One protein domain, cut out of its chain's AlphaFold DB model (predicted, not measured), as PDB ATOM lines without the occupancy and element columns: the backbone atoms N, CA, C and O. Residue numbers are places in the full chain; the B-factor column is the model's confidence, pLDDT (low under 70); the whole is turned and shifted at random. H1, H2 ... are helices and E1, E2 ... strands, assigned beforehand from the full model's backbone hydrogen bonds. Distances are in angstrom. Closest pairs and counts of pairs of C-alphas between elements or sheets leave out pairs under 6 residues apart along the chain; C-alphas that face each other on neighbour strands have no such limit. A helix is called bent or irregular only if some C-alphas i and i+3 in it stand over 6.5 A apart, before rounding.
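AT A GLANCE: This is residues 4 to 69 and 283 to 349 of the 353 residues of an uncharacterized protein of Aeromonas veronii (UniProt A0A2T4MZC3). A cluster of four crossed helices, H1 to H4, has a fifth helix, H5, packed on H3, and a small sheet of three strands, E1, E2 and E4, has H5 over its strand E1 and is grazed by H3. From the sheet the backbone passes through the short strand E3 and goes out in a long loop, residues 324 to 345, whose tip, residues 327 to 333, sticks out before it folds back to E4; this arm makes much of the length. The 133 printed residues have five named helices and four named strands, in the order H1 H2 H3 H4 H5 E1 E2 E3 E4; the sheet runs E1, E2, E4, antiparallel throughout, and the class is mostly helix. The whole is loose, with a radius of gyration of the C-alphas of 17.8 A, and elongated, spanning 63 by 34 by 26 A.

HOW THE PARTS SIT: Start at H1, residues 4 to 15, and go through a tight link to H2, residues 18 to 28. H3, residues 38 to 52, is near H2, with 5 pairs of C-alphas within 10 A. With its residues 38 to 42 alone H3 touches H1 at a steep tilt of 56 degrees, opposite ways; the closest C-alphas, of Asn 14 and Gly 38, are 4.1 A apart. H4, residues 54 to 66, touches H3 only at the corner by their link, closest at the C-alphas of Ile 45 and Ser 54, 5.8 A. Its residues 58 to 62 touch H1, with C-alphas 12 and 62 closest at 6.9 A, and the tilt of 70.4 degrees is only just about perpendicular. H4 and H2 only just touch, with 3 pairs of C-alphas within 8 A, the closest being Phe 28 and Lys 57 at 7.8 A. Past the cut look for H5, residues 283 to 293, which touches residues 44 to 48 of H3 at a steep tilt of 54 degrees, the same way; the C-alphas of Gln 44 and Pro 287 are closest, 5.9 A apart. E1, residues 304 to 307, and E2, residues 310 to 314, form a hairpin, where N 305 and O 312 are 2.9 A apart, within hydrogen-bond range. E4, residues 346 to 348, is the antiparallel neighbour of E2, with N 313 and O 347 at 3.1 A. H5 is on this sheet at a height over the sheet of 9.4 A and runs along the strands, over E1, at 9 degrees on the local plane, which is fitted to only just enough C-alphas of the sheet, 6. H3 only grazes the sheet with residues 40 to 44. E3, residues 321 to 323, pairs with no named strand and is near H5. In H1, H2 and H4 every O i to N i+4 pair is within hydrogen-bond range; H3 has 9 of 11 and H5 5 of 7.

IN THESE COORDINATES: Find C-alpha 4 at (105.931, 116.113, 131.099); from there H1 runs 17.0 A to Lys 15. H2 measures 15.7 A, H3 18.6 A, H4 18.4 A and H5 15.1 A. H3 and H5 are irregular: C-alphas 47 and 50 are 7.5 A apart, and C-alphas 284 and 287 are 7.4 A apart. H5 begins at C-alpha 283, (92.878, 90.992, 127.303). E1 measures 9.3 A, E2 13.2 A and E3 6.4 A; E4, 6.6 A, ends at C-alpha 348, (81.427, 96.042, 140.528).

THE WHOLE: The two C-alphas farthest apart are those of Gly 68 and Gly 332, 63.0 A. Residues 70 to 282 are not printed, and C-alphas 69 and 283 are 28.1 A apart across the cut. The link from E3 to E4, 22 residues, is long. The mean pLDDT of the printed part is 85.4, but residues 326 to 349 are under 70.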
ATOM      1  N   THR A   4     106.839 115.223 131.839       89.88
ATOM      2  CA  THR A   4     105.931 116.113 131.099       89.88
ATOM      3  C   THR A   4     105.261 115.437 129.900       89.88
ATOM      4  O   THR A   4     104.103 115.703 129.608       89.88
ATOM      5  N   GLU A   5     105.961 114.534 129.213       92.50
ATOM      6  CA  GLU A   5     105.426 113.801 128.058       92.50
ATOM      7  C   GLU A   5     104.417 112.727 128.496       92.50
ATOM      8  O   GLU A   5     103.378 112.554 127.863       92.50
ATOM      9  N   LEU A   6     104.666 112.050 129.623       93.81
ATOM     10  CA  LEU A   6     103.703 111.106 130.203       93.81
ATOM     11  C   LEU A   6     102.417 111.808 130.655       93.81
ATOM     12  O   LEU A   6     101.328 111.282 130.444       93.81
ATOM     13  N   GLU A   7     102.529 113.004 131.233       95.31
ATOM     14  CA  GLU A   7     101.373 113.820 131.629       95.31
ATOM     15  C   GLU A   7     100.535 114.247 130.413       95.31
ATOM     16  O   GLU A   7      99.307 114.164 130.457       95.31
ATOM     17  N   GLN A   8     101.182 114.623 129.303       96.62
ATOM     18  CA  GLN A   8     100.504 114.934 128.041       96.62
ATOM     19  C   GLN A   8      99.766 113.717 127.467       96.62
ATOM     20  O   GLN A   8      98.586 113.820 127.133       96.62
ATOM     21  N   LEU A   9     100.419 112.551 127.410       97.31
ATOM     22  CA  LEU A   9      99.793 111.320 126.916       97.31
ATOM     23  C   LEU A   9      98.629 110.859 127.804       97.31
ATOM     24  O   LEU A   9      97.611 110.396 127.290       97.31
ATOM     25  N   MET A  10      98.742 111.022 129.124       97.19
ATOM     26  CA  MET A  10      97.648 110.744 130.056       97.19
ATOM     27  C   MET A  10      96.459 111.678 129.803       97.19
ATOM     28  O   MET A  10      95.322 111.219 129.689       97.19
ATOM     29  N   ALA A  11      96.714 112.983 129.664       97.31
ATOM     30  CA  ALA A  11      95.679 113.965 129.357       97.31
ATOM     31  C   ALA A  11      95.005 113.684 128.005       97.31
ATOM     32  O   ALA A  11      93.790 113.835 127.884       97.31
ATOM     33  N   PHE A  12      95.766 113.236 127.004       97.38
ATOM     34  CA  PHE A  12      95.232 112.798 125.717       97.38
ATOM     35  C   PHE A  12      94.360 111.541 125.855       97.38
ATOM     36  O   PHE A  12      93.217 111.539 125.403       97.38
ATOM     37  N   SER A  13      94.840 110.508 126.552       97.06
ATOM     38  CA  SER A  13      94.086 109.269 126.802       97.06
ATOM     39  C   SER A  13      92.736 109.518 127.489       97.06
ATOM     40  O   SER A  13      91.727 108.894 127.141       97.06
ATOM     41  N   ASN A  14      92.693 110.477 128.419       96.31
ATOM     42  CA  ASN A  14      91.465 110.903 129.097       96.31
ATOM     43  C   ASN A  14      90.434 111.532 128.153       96.31
ATOM     44  O   ASN A  14      89.240 111.415 128.409       96.31
ATOM     45  N   LYS A  15      90.875 112.162 127.060       95.81
ATOM     46  CA  LYS A  15      89.993 112.784 126.061       95.81
ATOM     47  C   LYS A  15      89.466 111.795 125.021       95.81
ATOM     48  O   LYS A  15      88.460 112.085 124.384       95.81
ATOM     49  N   LEU A  16      90.126 110.647 124.842       94.94
ATOM     50  CA  LEU A  16      89.688 109.637 123.881       94.94
ATOM     51  C   LEU A  16      88.335 109.049 124.286       94.94
ATOM     52  O   LEU A  16      88.158 108.576 125.405       94.94
ATOM     53  N   SER A  17      87.407 108.984 123.343       93.12
ATOM     54  CA  SER A  17      86.175 108.216 123.472       93.12
ATOM     55  C   SER A  17      86.449 106.707 123.489       93.12
ATOM     56  O   SER A  17      87.483 106.213 123.023       93.12
ATOM     57  N   ILE A  18      85.465 105.928 123.944       91.81
ATOM     58  CA  ILE A  18      85.554 104.462 123.929       91.81
ATOM     59  C   ILE A  18      85.760 103.904 122.510       91.81
ATOM     60  O   ILE A  18      86.503 102.943 122.317       91.81
ATOM     61  N   LYS A  19      85.145 104.526 121.491       92.06
ATOM     62  CA  LYS A  19      85.275 104.126 120.080       92.06
ATOM     63  C   LYS A  19      86.703 104.323 119.574       92.06
ATOM     64  O   LYS A  19      87.224 103.471 118.849       92.06
ATOM     65  N   GLU A  20      87.344 105.416 119.967       93.06
ATOM     66  CA  GLU A  20      88.729 105.714 119.595       93.06
ATOM     67  C   GLU A  20      89.702 104.766 120.291       93.06
ATOM     68  O   GLU A  20      90.557 104.190 119.620       93.06
ATOM     69  N   ARG A  21      89.505 104.484 121.588       94.31
ATOM     70  CA  ARG A  21      90.296 103.468 122.305       94.31
ATOM     71  C   ARG A  21      90.162 102.088 121.664       94.31
ATOM     72  O   ARG A  21      91.176 101.447 121.400       94.31
ATOM     73  N   LYS A  22      88.939 101.654 121.323       92.56
ATOM     74  CA  LYS A  22      88.701 100.385 120.600       92.56
ATOM     75  C   LYS A  22      89.457 100.350 119.272       92.56
ATOM     76  O   LYS A  22      90.096  99.352 118.946       92.56
ATOM     77  N   SER A  23      89.410 101.449 118.522       90.69
ATOM     78  CA  SER A  23      90.052 101.551 117.208       90.69
ATOM     79  C   SER A  23      91.579 101.544 117.306       90.69
ATOM     80  O   SER A  23      92.235 100.907 116.482       90.69
ATOM     81  N   PHE A  24      92.137 102.198 118.325       93.06
ATOM     82  CA  PHE A  24      93.564 102.202 118.636       93.06
ATOM     83  C   PHE A  24      94.065 100.809 119.037       93.06
ATOM     84  O   PHE A  24      95.006 100.288 118.435       93.06
ATOM     85  N   VAL A  25      93.392 100.172 120.002       94.25
ATOM     86  CA  VAL A  25      93.723  98.819 120.479       94.25
ATOM     87  C   VAL A  25      93.664  97.812 119.331       94.25
ATOM     88  O   VAL A  25      94.622  97.071 119.115       94.25
ATOM     89  N   SER A  26      92.589  97.841 118.535       91.06
ATOM     90  CA  SER A  26      92.431  96.974 117.362       91.06
ATOM     91  C   SER A  26      93.452  97.275 116.262       91.06
ATOM     92  O   SER A  26      93.986  96.349 115.659       91.06
ATOM     93  N   GLY A  27      93.766  98.546 115.994       89.50
ATOM     94  CA  GLY A  27      94.714  98.942 114.946       89.50
ATOM     95  C   GLY A  27      96.121  98.384 115.155       89.50
ATOM     96  O   GLY A  27      96.774  97.943 114.209       89.50
ATOM     97  N   PHE A  28      96.564  98.341 116.411       91.81
ATOM     98  CA  PHE A  28      97.891  97.852 116.780       91.81
ATOM     99  C   PHE A  28      97.905  96.438 117.369       91.81
ATOM    100  O   PHE A  28      98.980  95.965 117.751       91.81
ATOM    101  N   ASN A  29      96.747  95.771 117.427       91.69
ATOM    102  CA  ASN A  29      96.554  94.470 118.069       91.69
ATOM    103  C   ASN A  29      97.127  94.434 119.501       91.69
ATOM    104  O   ASN A  29      97.938  93.571 119.845       91.69
ATOM    105  N   LEU A  30      96.785  95.443 120.310       94.44
ATOM    106  CA  LEU A  30      97.227  95.524 121.702       94.44
ATOM    107  C   LEU A  30      96.357  94.602 122.572       94.44
ATOM    108  O   LEU A  30      95.135  94.693 122.505       94.44
ATOM    109  N   PRO A  31      96.938  93.752 123.428       93.19
ATOM    110  CA  PRO A  31      96.174  92.810 124.246       93.19
ATOM    111  C   PRO A  31      95.640  93.445 125.540       93.19
ATOM    112  O   PRO A  31      95.672  92.821 126.585       93.19
ATOM    113  N   VAL A  32      95.181  94.697 125.518       93.62
ATOM    114  CA  VAL A  32      94.629  95.376 126.709       93.62
ATOM    115  C   VAL A  32      93.111  95.450 126.635       93.62
ATOM    116  O   VAL A  32      92.556  95.504 125.531       93.62
ATOM    117  N   PRO A  33      92.408  95.446 127.778       92.25
ATOM    118  CA  PRO A  33      90.976  95.658 127.769       92.25
ATOM    119  C   PRO A  33      90.686  97.115 127.390       92.25
ATOM    120  O   PRO A  33      91.451  98.038 127.679       92.25
ATOM    121  N   VAL A  34      89.568  97.332 126.705       91.69
ATOM    122  CA  VAL A  34      89.128  98.681 126.348       91.69
ATOM    123  C   VAL A  34      88.181  99.171 127.433       91.69
ATOM    124  O   VAL A  34      87.049  98.708 127.511       91.69
ATOM    125  N   ILE A  35      88.664 100.087 128.272       89.56
ATOM    126  CA  ILE A  35      87.970 100.556 129.482       89.56
ATOM    127  C   ILE A  35      87.388 101.962 129.271       89.56
ATOM    128  O   ILE A  35      87.942 102.774 128.518       89.56
ATOM    129  N   LEU A  36      86.260 102.240 129.935       87.25
ATOM    130  CA  LEU A  36      85.548 103.526 129.911       87.25
ATOM    131  C   LEU A  36      86.343 104.690 130.511       87.25
ATOM    132  O   LEU A  36      86.288 105.800 129.981       87.25
ATOM    133  N   ASP A  37      87.123 104.453 131.558       93.00
ATOM    134  CA  ASP A  37      87.997 105.460 132.154       93.00
ATOM    135  C   ASP A  37      89.338 105.559 131.406       93.00
ATOM    136  O   ASP A  37      90.058 104.572 131.223       93.00
ATOM    137  N   GLY A  38      89.681 106.770 130.963       92.94
ATOM    138  CA  GLY A  38      90.892 107.015 130.177       92.94
ATOM    139  C   GLY A  38      92.189 106.978 130.979       92.94
ATOM    140  O   GLY A  38      93.243 106.703 130.399       92.94
ATOM    141  N   GLY A  39      92.124 107.198 132.291       95.31
ATOM    142  CA  GLY A  39      93.276 107.169 133.182       95.31
ATOM    143  C   GLY A  39      93.660 105.734 133.525       95.31
ATOM    144  O   GLY A  39      94.841 105.391 133.534       95.31
ATOM    145  N   ILE A  40      92.663 104.873 133.735       95.81
ATOM    146  CA  ILE A  40      92.832 103.425 133.880       95.81
ATOM    147  C   ILE A  40      93.336 102.836 132.560       95.81
ATOM    148  O   ILE A  40      94.309 102.084 132.562       95.81
ATOM    149  N   PHE A  41      92.751 103.230 131.424       96.75
ATOM    150  CA  PHE A  41      93.242 102.802 130.114       96.75
ATOM    151  C   PHE A  41      94.714 103.194 129.896       96.75
ATOM    152  O   PHE A  41      95.527 102.350 129.524       96.75
ATOM    153  N   PHE A  42      95.090 104.444 130.192       97.75
ATOM    154  CA  PHE A  42      96.479 104.906 130.090       97.75
ATOM    155  C   PHE A  42      97.430 104.117 130.998       97.75
ATOM    156  O   PHE A  42      98.526 103.748 130.574       97.75
ATOM    157  N   HIS A  43      97.008 103.826 132.231       97.56
ATOM    158  CA  HIS A  43      97.777 103.001 133.164       97.56
ATOM    159  C   HIS A  43      98.082 101.625 132.565       97.56
ATOM    160  O   HIS A  43      99.232 101.201 132.533       97.56
ATOM    161  N   GLN A  44      97.074 100.955 132.009       96.75
ATOM    162  CA  GLN A  44      97.251  99.630 131.411       96.75
ATOM    163  C   GLN A  44      98.087  99.671 130.129       96.75
ATOM    164  O   GLN A  44      98.886  98.766 129.884       96.75
ATOM    165  N   ILE A  45      97.967 100.748 129.345       97.62
ATOM    166  CA  ILE A  45      98.875 101.039 128.233       97.62
ATOM    167  C   ILE A  45     100.320 101.121 128.730       97.62
ATOM    168  O   ILE A  45     101.170 100.460 128.139       97.62
ATOM    169  N   CYS A  46     100.603 101.828 129.827       97.06
ATOM    170  CA  CYS A  46     101.942 101.867 130.424       97.06
ATOM    171  C   CYS A  46     102.406 100.472 130.872       97.06
ATOM    172  O   CYS A  46     103.544 100.092 130.607       97.06
ATOM    173  N   THR A  47     101.525  99.692 131.507       97.00
ATOM    174  CA  THR A  47     101.842  98.346 132.012       97.00
ATOM    175  C   THR A  47     102.361  97.425 130.904       97.00
ATOM    176  O   THR A  47     103.353  96.721 131.115       97.00
ATOM    177  N   ILE A  48     101.751  97.455 129.714       96.44
ATOM    178  CA  ILE A  48     102.146  96.603 128.577       96.44
ATOM    179  C   ILE A  48     103.248  97.194 127.683       96.44
ATOM    180  O   ILE A  48     103.730  96.504 126.778       96.44
ATOM    181  N   ASP A  49     103.658  98.444 127.906       96.44
ATOM    182  CA  ASP A  49     104.620  99.150 127.051       96.44
ATOM    183  C   ASP A  49     105.951  98.411 126.842       96.44
ATOM    184  O   ASP A  49     106.384  98.340 125.688       96.44
ATOM    185  N   PRO A  50     106.558  97.763 127.862       94.25
ATOM    186  CA  PRO A  50     107.857  97.106 127.698       94.25
ATOM    187  C   PRO A  50     107.905  96.043 126.595       94.25
ATOM    188  O   PRO A  50     108.961  95.823 126.012       94.25
ATOM    189  N   ILE A  51     106.770  95.405 126.288       94.44
ATOM    190  CA  ILE A  51     106.671  94.393 125.226       94.44
ATOM    191  C   ILE A  51     106.056  94.983 123.954       94.44
ATOM    192  O   ILE A  51     106.484  94.683 122.840       94.44
ATOM    193  N   TYR A  52     105.028  95.821 124.095       95.12
ATOM    194  CA  TYR A  52     104.193  96.224 122.964       95.12
ATOM    195  C   TYR A  52     104.506  97.619 122.426       95.12
ATOM    196  O   TYR A  52     103.886  97.997 121.429       95.12
ATOM    197  N   ARG A  53     105.424  98.385 123.033       95.75
ATOM    198  CA  ARG A  53     105.731  99.783 122.660       95.75
ATOM    199  C   ARG A  53     104.456 100.620 122.510       95.75
ATOM    200  O   ARG A  53     104.236 101.310 121.511       95.75
ATOM    201  N   SER A  54     103.534 100.436 123.445       96.88
ATOM    202  CA  SER A  54     102.182 100.990 123.419       96.88
ATOM    203  C   SER A  54     102.179 102.512 123.598       96.88
ATOM    204  O   SER A  54     101.319 103.177 123.021       96.88
ATOM    205  N   LEU A  55     103.163 103.085 124.300       97.50
ATOM    206  CA  LEU A  55     103.293 104.531 124.477       97.50
ATOM    207  C   LEU A  55     103.739 105.237 123.194       97.50
ATOM    208  O   LEU A  55     103.182 106.278 122.852       97.50
ATOM    209  N   GLU A  56     104.676 104.662 122.433       96.56
ATOM    210  CA  GLU A  56     105.039 105.194 121.109       96.56
ATOM    211  C   GLU A  56     103.825 105.191 120.173       96.56
ATOM    212  O   GLU A  56     103.580 106.156 119.453       96.56
ATOM    213  N   LYS A  57     103.021 104.125 120.220       96.75
ATOM    214  CA  LYS A  57     101.783 104.024 119.438       96.75
ATOM    215  C   LYS A  57     100.765 105.082 119.841       96.75
ATOM    216  O   LYS A  57     100.174 105.709 118.965       96.75
ATOM    217  N   LEU A  58     100.587 105.309 121.141       97.25
ATOM    218  CA  LEU A  58      99.695 106.352 121.642       97.25
ATOM    219  C   LEU A  58     100.186 107.748 121.235       97.25
ATOM    220  O   LEU A  58      99.378 108.589 120.858       97.25
ATOM    221  N   LYS A  59     101.503 107.974 121.227       97.06
ATOM    222  CA  LYS A  59     102.110 109.220 120.745       97.06
ATOM    223  C   LYS A  59     101.843 109.463 119.259       97.06
ATOM    224  O   LYS A  59     101.489 110.576 118.889       97.06
ATOM    225  N   MET A  60     101.952 108.435 118.416       96.44
ATOM    226  CA  MET A  60     101.596 108.549 116.993       96.44
ATOM    227  C   MET A  60     100.109 108.881 116.801       96.44
ATOM    228  O   MET A  60      99.763 109.656 115.914       96.44
ATOM    229  N   LEU A  61      99.230 108.322 117.642       96.81
ATOM    230  CA  LEU A  61      97.810 108.671 117.640       96.81
ATOM    231  C   LEU A  61      97.578 110.124 118.079       96.81
ATOM    232  O   LEU A  61      96.790 110.821 117.453       96.81
ATOM    233  N   MET A  62      98.269 110.592 119.120       97.06
ATOM    234  CA  MET A  62      98.179 111.979 119.581       97.06
ATOM    235  C   MET A  62      98.607 112.964 118.489       97.06
ATOM    236  O   MET A  62      97.879 113.913 118.218       97.06
ATOM    237  N   ALA A  63      99.713 112.682 117.793       96.62
ATOM    238  CA  ALA A  63     100.205 113.511 116.692       96.62
ATOM    239  C   ALA A  63      99.195 113.633 115.533       96.62
ATOM    240  O   ALA A  63      99.075 114.697 114.932       96.62
ATOM    241  N   LEU A  64      98.429 112.574 115.238       95.94
ATOM    242  CA  LEU A  64      97.333 112.636 114.262       95.94
ATOM    243  C   LEU A  64      96.250 113.645 114.687       95.94
ATOM    244  O   LEU A  64      95.770 114.420 113.866       95.94
ATOM    245  N   TYR A  65      95.886 113.646 115.970       96.00
ATOM    246  CA  TYR A  65      94.852 114.532 116.511       96.00
ATOM    247  C   TYR A  65      95.333 115.981 116.599       96.00
ATOM    248  O   TYR A  65      94.565 116.903 116.341       96.00
ATOM    249  N   GLU A  66      96.610 116.191 116.914       95.25
ATOM    250  CA  GLU A  66      97.250 117.510 116.883       95.25
ATOM    251  C   GLU A  66      97.322 118.086 115.462       95.25
ATOM    252  O   GLU A  66      97.221 119.299 115.291       95.25
ATOM    253  N   ALA A  67      97.416 117.228 114.441       94.38
ATOM    254  CA  ALA A  67      97.305 117.616 113.034       94.38
ATOM    255  C   ALA A  67      95.858 117.919 112.585       94.38
ATOM    256  O   ALA A  67      95.648 118.325 111.444       94.38
ATOM    257  N   GLY A  68      94.863 117.754 113.465       93.50
ATOM    258  CA  GLY A  68      93.464 118.090 113.195       93.50
ATOM    259  C   GLY A  68      92.633 116.977 112.550       93.50
ATOM    260  O   GLY A  68      91.504 117.243 112.139       93.50
ATOM    261  N   ASP A  69      93.144 115.746 112.475       93.25
ATOM    262  CA  ASP A  69      92.398 114.590 111.963       93.25
ATOM    263  C   ASP A  69      92.017 113.622 113.100       93.25
ATOM    264  O   ASP A  69      92.502 113.701 114.227       93.25
ATOM    265  N   SER A 283      92.512  89.595 127.056       93.06
ATOM    266  CA  SER A 283      92.878  90.992 127.303       93.06
ATOM    267  C   SER A 283      92.571  91.471 128.725       93.06
ATOM    268  O   SER A 283      93.359  92.220 129.287       93.06
ATOM    269  N   LYS A 284      91.478  91.009 129.351       92.62
ATOM    270  CA  LYS A 284      91.116  91.384 130.734       92.62
ATOM    271  C   LYS A 284      92.149  90.966 131.789       92.62
ATOM    272  O   LYS A 284      92.236  91.612 132.821       92.62
ATOM    273  N   TYR A 285      92.932  89.914 131.535       95.31
ATOM    274  CA  TYR A 285      93.966  89.418 132.456       95.31
ATOM    275  C   TYR A 285      95.363  89.933 132.111       95.31
ATOM    276  O   TYR A 285      96.309  89.746 132.876       95.31
ATOM    277  N   MET A 286      95.512  90.559 130.942       95.94
ATOM    278  CA  MET A 286      96.805  90.947 130.408       95.94
ATOM    279  C   MET A 286      97.593  91.896 131.322       95.94
ATOM    280  O   MET A 286      98.788  91.640 131.495       95.94
ATOM    281  N   PRO A 287      97.017  92.970 131.906       96.44
ATOM    282  CA  PRO A 287      97.814  93.882 132.724       96.44
ATOM    283  C   PRO A 287      98.366  93.191 133.981       96.44
ATOM    284  O   PRO A 287      99.555  93.318 134.270       96.44
ATOM    285  N   GLU A 288      97.562  92.370 134.667       96.56
ATOM    286  CA  GLU A 288      98.031  91.570 135.811       96.56
ATOM    287  C   GLU A 288      99.124  90.567 135.424       96.56
ATOM    288  O   GLU A 288     100.156  90.481 136.093       96.56
ATOM    289  N   ALA A 289      98.938  89.829 134.327       96.75
ATOM    290  CA  ALA A 289      99.937  88.874 133.852       96.75
ATOM    291  C   ALA A 289     101.244  89.554 133.430       96.75
ATOM    292  O   ALA A 289     102.328  89.006 133.626       96.75
ATOM    293  N   MET A 290     101.156  90.760 132.873       96.81
ATOM    294  CA  MET A 290     102.325  91.560 132.533       96.81
ATOM    295  C   MET A 290     103.095  91.978 133.789       96.81
ATOM    296  O   MET A 290     104.321  91.877 133.808       96.81
ATOM    297  N   CYS A 291     102.397  92.388 134.855       96.69
ATOM    298  CA  CYS A 291     103.022  92.640 136.152       96.69
ATOM    299  C   CYS A 291     103.751  91.388 136.664       96.69
ATOM    300  O   CYS A 291     104.926  91.485 137.010       96.69
ATOM    301  N   PHE A 292     103.120  90.209 136.604       96.31
ATOM    302  CA  PHE A 292     103.752  88.940 136.987       96.31
ATOM    303  C   PHE A 292     105.036  88.646 136.193       96.31
ATOM    304  O   PHE A 292     106.085  88.403 136.790       96.31
ATOM    305  N   VAL A 293     104.990  88.722 134.858       95.50
ATOM    306  CA  VAL A 293     106.161  88.465 133.995       95.50
ATOM    307  C   VAL A 293     107.294  89.461 134.253       95.50
ATOM    308  O   VAL A 293     108.465  89.103 134.144       95.50
ATOM    309  N   GLN A 294     106.963  90.693 134.637       93.69
ATOM    310  CA  GLN A 294     107.929  91.734 134.991       93.69
ATOM    311  C   GLN A 294     108.393  91.670 136.457       93.69
ATOM    312  O   GLN A 294     109.166  92.528 136.881       93.69
ATOM    313  N   GLY A 295     107.914  90.705 137.251       93.75
ATOM    314  CA  GLY A 295     108.237  90.599 138.677       93.75
ATOM    315  C   GLY A 295     107.668  91.740 139.531       93.75
ATOM    316  O   GLY A 295     108.197  92.029 140.602       93.75
ATOM    317  N   ARG A 296     106.610  92.413 139.063       94.69
ATOM    318  CA  ARG A 296     105.920  93.503 139.765       94.69
ATOM    319  C   ARG A 296     104.642  93.003 140.429       94.69
ATOM    320  O   ARG A 296     103.940  92.144 139.900       94.69
ATOM    321  N   THR A 297     104.290  93.597 141.566       94.12
ATOM    322  CA  THR A 297     102.974  93.393 142.182       94.12
ATOM    323  C   THR A 297     101.924  94.213 141.426       94.12
ATOM    324  O   THR A 297     102.123  95.422 141.284       94.12
ATOM    325  N   PRO A 298     100.826  93.606 140.939       95.62
ATOM    326  CA  PRO A 298      99.764  94.351 140.271       95.62
ATOM    327  C   PRO A 298      99.005  95.232 141.268       95.62
ATOM    328  O   PRO A 298      98.668  94.799 142.376       95.62
ATOM    329  N   ASP A 299      98.699  96.463 140.865       95.19
ATOM    330  CA  ASP A 299      97.841  97.356 141.640       95.19
ATOM    331  C   ASP A 299      96.363  97.173 141.264       95.19
ATOM    332  O   ASP A 299      95.997  96.253 140.536       95.19
ATOM    333  N   ARG A 300      95.467  98.009 141.806       94.69
ATOM    334  CA  ARG A 300      94.030  97.903 141.513       94.69
ATOM    335  C   ARG A 300      93.695  98.182 140.040       94.69
ATOM    336  O   ARG A 300      92.791  97.537 139.521       94.69
ATOM    337  N   LYS A 301      94.387  99.112 139.374       95.56
ATOM    338  CA  LYS A 301      94.128  99.493 137.973       95.56
ATOM    339  C   LYS A 301      94.540  98.396 137.000       95.56
ATOM    340  O   LYS A 301      93.906  98.241 135.958       95.56
ATOM    341  N   ASP A 302      95.540  97.593 137.358       96.19
ATOM    342  CA  ASP A 302      95.918  96.411 136.577       96.19
ATOM    343  C   ASP A 302      94.809  95.338 136.564       96.19
ATOM    344  O   ASP A 302      94.733  94.553 135.625       96.19
ATOM    345  N   ARG A 303      93.915  95.337 137.564       94.56
ATOM    346  CA  ARG A 303      92.800  94.373 137.701       94.56
ATOM    347  C   ARG A 303      91.462  94.888 137.189       94.56
ATOM    348  O   ARG A 303      90.448  94.199 137.303       94.56
ATOM    349  N   MET A 304      91.430  96.138 136.732       94.38
ATOM    350  CA  MET A 304      90.208  96.790 136.286       94.38
ATOM    351  C   MET A 304      89.859  96.398 134.858       94.38
ATOM    352  O   MET A 304      90.728  96.269 133.998       94.38
ATOM    353  N   MET A 305      88.564  96.277 134.602       92.06
ATOM    354  CA  MET A 305      88.006  96.011 133.285       92.06
ATOM    355  C   MET A 305      86.622  96.642 133.151       92.06
ATOM    356  O   MET A 305      85.965  96.959 134.145       92.06
ATOM    357  N   ASP A 306      86.190  96.817 131.906       88.75
ATOM    358  CA  ASP A 306      84.789  97.081 131.606       88.75
ATOM    359  C   ASP A 306      84.000  95.772 131.707       88.75
ATOM    360  O   ASP A 306      84.402  94.753 131.136       88.75
ATOM    361  N   PHE A 307      82.907  95.797 132.460       88.00
ATOM    362  CA  PHE A 307      81.972  94.691 132.595       88.00
ATOM    363  C   PHE A 307      80.554  95.249 132.494       88.00
ATOM    364  O   PHE A 307      80.103  95.966 133.389       88.00
ATOM    365  N   ASP A 308      79.885  94.967 131.375       85.94
ATOM    366  CA  ASP A 308      78.544  95.466 131.045       85.94
ATOM    367  C   ASP A 308      78.396  96.991 131.199       85.94
ATOM    368  O   ASP A 308      77.427  97.495 131.764       85.94
ATOM    369  N   GLY A 309      79.384  97.749 130.705       84.38
ATOM    370  CA  GLY A 309      79.373  99.214 130.759       84.38
ATOM    371  C   GLY A 309      79.644  99.800 132.147       84.38
ATOM    372  O   GLY A 309      79.455 100.999 132.353       84.38
ATOM    373  N   ARG A 310      80.085  98.975 133.102       86.75
ATOM    374  CA  ARG A 310      80.514  99.396 134.438       86.75
ATOM    375  C   ARG A 310      81.985  99.066 134.650       86.75
ATOM    376  O   ARG A 310      82.492  98.052 134.170       86.75
ATOM    377  N   ILE A 311      82.668  99.890 135.441       90.25
ATOM    378  CA  ILE A 311      84.036  99.590 135.868       90.25
ATOM    379  C   ILE A 311      83.979  98.562 136.999       90.25
ATOM    380  O   ILE A 311      83.446  98.815 138.088       90.25
ATOM    381  N   ALA A 312      84.564  97.400 136.737       92.00
ATOM    382  CA  ALA A 312      84.720  96.325 137.700       92.00
ATOM    383  C   ALA A 312      86.203  96.018 137.917       92.00
ATOM    384  O   ALA A 312      87.052  96.328 137.080       92.00
ATOM    385  N   ALA A 313      86.519  95.407 139.055       92.25
ATOM    386  CA  ALA A 313      87.858  94.910 139.337       92.25
ATOM    387  C   ALA A 313      87.788  93.569 140.064       92.25
ATOM    388  O   ALA A 313      86.867  93.330 140.853       92.25
ATOM    389  N   PHE A 314      88.789  92.717 139.849       89.50
ATOM    390  CA  PHE A 314      89.025  91.602 140.761       89.50
ATOM    391  C   PHE A 314      89.446  92.159 142.127       89.50
ATOM    392  O   PHE A 314      90.329  93.022 142.222       89.50
ATOM    393  N   ASP A 315      88.791  91.702 143.194       88.50
ATOM    394  CA  ASP A 315      89.110  92.107 144.568       88.50
ATOM    395  C   ASP A 315      90.574  91.794 144.925       88.50
ATOM    396  O   ASP A 315      91.279  92.645 145.475       88.50
ATOM    397  N   MET A 316      91.056  90.626 144.504       90.25
ATOM    398  CA  MET A 316      92.385  90.093 144.766       90.25
ATOM    399  C   MET A 316      93.165  89.866 143.463       90.25
ATOM    400  O   MET A 316      92.572  89.455 142.466       90.25
ATOM    401  N   PRO A 317      94.495  90.075 143.470       93.06
ATOM    402  CA  PRO A 317      95.354  89.696 142.355       93.06
ATOM    403  C   PRO A 317      95.262  88.217 141.990       93.06
ATOM    404  O   PRO A 317      95.199  87.348 142.871       93.06
ATOM    405  N   ILE A 318      95.355  87.927 140.695       92.69
ATOM    406  CA  ILE A 318      95.498  86.561 140.197       92.69
ATOM    407  C   ILE A 318      96.858  86.004 140.624       92.69
ATOM    408  O   ILE A 318      97.910  86.618 140.431       92.69
ATOM    409  N   LYS A 319      96.846  84.794 141.189       93.56
ATOM    410  CA  LYS A 319      98.063  84.063 141.550       93.56
ATOM    411  C   LYS A 319      98.593  83.309 140.336       93.56
ATOM    412  O   LYS A 319      98.246  82.151 140.121       93.56
ATOM    413  N   PHE A 320      99.392  83.999 139.530       94.88
ATOM    414  CA  PHE A 320     100.136  83.374 138.443       94.88
ATOM    415  C   PHE A 320     101.347  82.604 138.972       94.88
ATOM    416  O   PHE A 320     102.011  83.033 139.916       94.88
ATOM    417  N   GLU A 321     101.655  81.492 138.316       95.31
ATOM    418  CA  GLU A 321     102.841  80.682 138.571       95.31
ATOM    419  C   GLU A 321     103.550  80.346 137.256       95.31
ATOM    420  O   GLU A 321     102.918  80.183 136.208       95.31
ATOM    421  N   TRP A 322     104.880  80.234 137.309       95.06
ATOM    422  CA  TRP A 322     105.665  79.716 136.192       95.06
ATOM    423  C   TRP A 322     105.453  78.209 136.070       95.06
ATOM    424  O   TRP A 322     105.478  77.482 137.061       95.06
ATOM    425  N   ILE A 323     105.283  77.736 134.840       93.12
ATOM    426  CA  ILE A 323     105.103  76.320 134.534       93.12
ATOM    427  C   ILE A 323     106.438  75.779 134.027       93.12
ATOM    428  O   ILE A 323     106.998  76.289 133.058       93.12
ATOM    429  N   SER A 324     106.941  74.729 134.668       83.62
ATOM    430  CA  SER A 324     108.122  73.992 134.220       83.62
ATOM    431  C   SER A 324     107.724  72.784 133.377       83.62
ATOM    432  O   SER A 324     106.768  72.082 133.708       83.62
ATOM    433  N   ASN A 325     108.493  72.497 132.325       74.88
ATOM    434  CA  ASN A 325     108.385  71.238 131.596       74.88
ATOM    435  C   ASN A 325     109.179  70.146 132.344       74.88
ATOM    436  O   ASN A 325     110.407  70.258 132.411       74.88
ATOM    437  N   PRO A 326     108.532  69.093 132.880       58.97
ATOM    438  CA  PRO A 326     109.222  68.043 133.634       58.97
ATOM    439  C   PRO A 326     110.283  67.299 132.810       58.97
ATOM    440  O   PRO A 326     111.251  66.795 133.362       58.97
ATOM    441  N   ALA A 327     110.134  67.250 131.480       59.31
ATOM    442  CA  ALA A 327     111.105  66.603 130.595       59.31
ATOM    443  C   ALA A 327     112.425  67.388 130.450       59.31
ATOM    444  O   ALA A 327     113.385  66.869 129.888       59.31
ATOM    445  N   LEU A 328     112.469  68.640 130.920       56.72
ATOM    446  CA  LEU A 328     113.646  69.512 130.870       56.72
ATOM    447  C   LEU A 328     114.218  69.832 132.261       56.72
ATOM    448  O   LEU A 328     115.290  70.430 132.345       56.72
ATOM    449  N   SER A 329     113.555  69.437 133.354       51.31
ATOM    450  CA  SER A 329     114.099  69.608 134.705       51.31
ATOM    451  C   SER A 329     115.191  68.569 134.973       51.31
ATOM    452  O   SER A 329     114.914  67.374 135.001       51.31
ATOM    453  N   HIS A 330     116.430  69.026 135.180       42.72
ATOM    454  CA  HIS A 330     117.568  68.174 135.564       42.72
ATOM    455  C   HIS A 330     117.474  67.631 137.000       42.72
ATOM    456  O   HIS A 330     118.195  66.700 137.341       42.72
ATOM    457  N   ASP A 331     116.549  68.150 137.809       38.03
ATOM    458  CA  ASP A 331     116.206  67.587 139.109       38.03
ATOM    459  C   ASP A 331     114.925  66.758 138.997       38.03
ATOM    460  O   ASP A 331     113.842  67.287 138.743       38.03
ATOM    461  N   GLY A 332     115.040  65.452 139.247       35.50
ATOM    462  CA  GLY A 332     113.933  64.490 139.319       35.50
ATOM    463  C   GLY A 332     112.963  64.707 140.491       35.50
ATOM    464  O   GLY A 332     112.366  63.751 140.972       35.50
ATOM    465  N   ASN A 333     112.809  65.942 140.970       36.28
ATOM    466  CA  ASN A 333     111.951  66.322 142.085       36.28
ATOM    467  C   ASN A 333     111.273  67.671 141.810       36.28
ATOM    468  O   ASN A 333     111.606  68.683 142.418       36.28
ATOM    469  N   LEU A 334     110.266  67.693 140.936       38.00
ATOM    470  CA  LEU A 334     109.270  68.767 140.937       38.00
ATOM    471  C   LEU A 334     107.875  68.178 140.739       38.00
ATOM    472  O   LEU A 334     107.443  67.795 139.654       38.00
ATOM    473  N   ASN A 335     107.212  68.066 141.887       35.09
ATOM    474  CA  ASN A 335     105.862  67.579 142.089       35.09
ATOM    475  C   ASN A 335     104.852  68.217 141.129       35.09
ATOM    476  O   ASN A 335     104.839  69.433 140.943       35.09
ATOM    477  N   LYS A 336     103.901  67.397 140.663       38.00
ATOM    478  CA  LYS A 336     102.552  67.843 140.294       38.00
ATOM    479  C   LYS A 336     101.982  68.663 141.459       38.00
ATOM    480  O   LYS A 336     101.445  68.092 142.406       38.00
ATOM    481  N   ARG A 337     102.109  69.989 141.429       40.50
ATOM    482  CA  ARG A 337     101.385  70.856 142.361       40.50
ATOM    483  C   ARG A 337     100.007  71.124 141.782       40.50
ATOM    484  O   ARG A 337      99.855  71.775 140.754       40.50
ATOM    485  N   ILE A 338      99.010  70.548 142.442       38.03
ATOM    486  CA  ILE A 338      97.610  70.926 142.287       38.03
ATOM    487  C   ILE A 338      97.500  72.362 142.811       38.03
ATOM    488  O   ILE A 338      97.846  72.632 143.962       38.03
ATOM    489  N   MET A 339      97.074  73.272 141.938       42.22
ATOM    490  CA  MET A 339      96.846  74.685 142.234       42.22
ATOM    491  C   MET A 339      95.681  74.805 143.227       42.22
ATOM    492  O   MET A 339      94.528  74.805 142.822       42.22
ATOM    493  N   ASN A 340      95.967  74.874 144.528       31.28
ATOM    494  CA  ASN A 340      94.957  75.125 145.560       31.28
ATOM    495  C   ASN A 340      95.152  76.535 146.129       31.28
ATOM    496  O   ASN A 340      95.985  76.755 147.011       31.28
ATOM    497  N   GLY A 341      94.368  77.499 145.643       36.75
ATOM    498  CA  GLY A 341      94.337  78.867 146.157       36.75
ATOM    499  C   GLY A 341      92.906  79.388 146.286       36.75
ATOM    500  O   GLY A 341      92.121  79.284 145.352       36.75
ATOM    501  N   ARG A 342      92.555  79.974 147.441       40.50
ATOM    502  CA  ARG A 342      91.281  80.698 147.607       40.50
ATOM    503  C   ARG A 342      91.223  81.896 146.650       40.50
ATOM    504  O   ARG A 342      92.185  82.659 146.568       40.50
ATOM    505  N   GLN A 343      90.090  82.008 145.960       52.69
ATOM    506  CA  GLN A 343      89.844  82.882 144.812       52.69
ATOM    507  C   GLN A 343      89.254  84.240 145.212       52.69
ATOM    508  O   GLN A 343      88.560  84.356 146.225       52.69
ATOM    509  N   GLY A 344      89.527  85.243 144.378       50.38
ATOM    510  CA  GLY A 344      88.913  86.563 144.435       50.38
ATOM    511  C   GLY A 344      87.565  86.628 143.707       50.38
ATOM    512  O   GLY A 344      87.360  85.923 142.718       50.38
ATOM    513  N   LYS A 345      86.629  87.449 144.193       59.31
ATOM    514  CA  LYS A 345      85.334  87.718 143.552       59.31
ATOM    515  C   LYS A 345      85.413  88.974 142.679       59.31
ATOM    516  O   LYS A 345      86.097  89.942 143.006       59.31
ATOM    517  N   LEU A 346      84.669  88.980 141.571       62.88
ATOM    518  CA  LEU A 346      84.466  90.199 140.789       62.88
ATOM    519  C   LEU A 346      83.645  91.192 141.617       62.88
ATOM    520  O   LEU A 346      82.546  90.863 142.063       62.88
ATOM    521  N   VAL A 347      84.167  92.403 141.799       68.69
ATOM    522  CA  VAL A 347      83.463  93.479 142.501       68.69
ATOM    523  C   VAL A 347      83.180  94.604 141.513       68.69
ATOM    524  O   VAL A 347      84.096  95.204 140.945       68.69
ATOM    525  N   VAL A 348      81.894  94.889 141.309       59.84
ATOM    526  CA  VAL A 348      81.427  96.042 140.528       59.84
ATOM    527  C   VAL A 348      81.526  97.273 141.418       59.84
ATOM    528  O   VAL A 348      80.953  97.292 142.506       59.84
ATOM    529  N   THR A 349      82.298  98.272 140.994       53.41
ATOM    530  CA  THR A 349      82.676  99.383 141.884       53.41
ATOM    531  C   THR A 349      81.878 100.661 141.674       53.41
ATOM    532  O   THR A 349      82.007 101.579 142.477       53.41
TER     533      THR A 349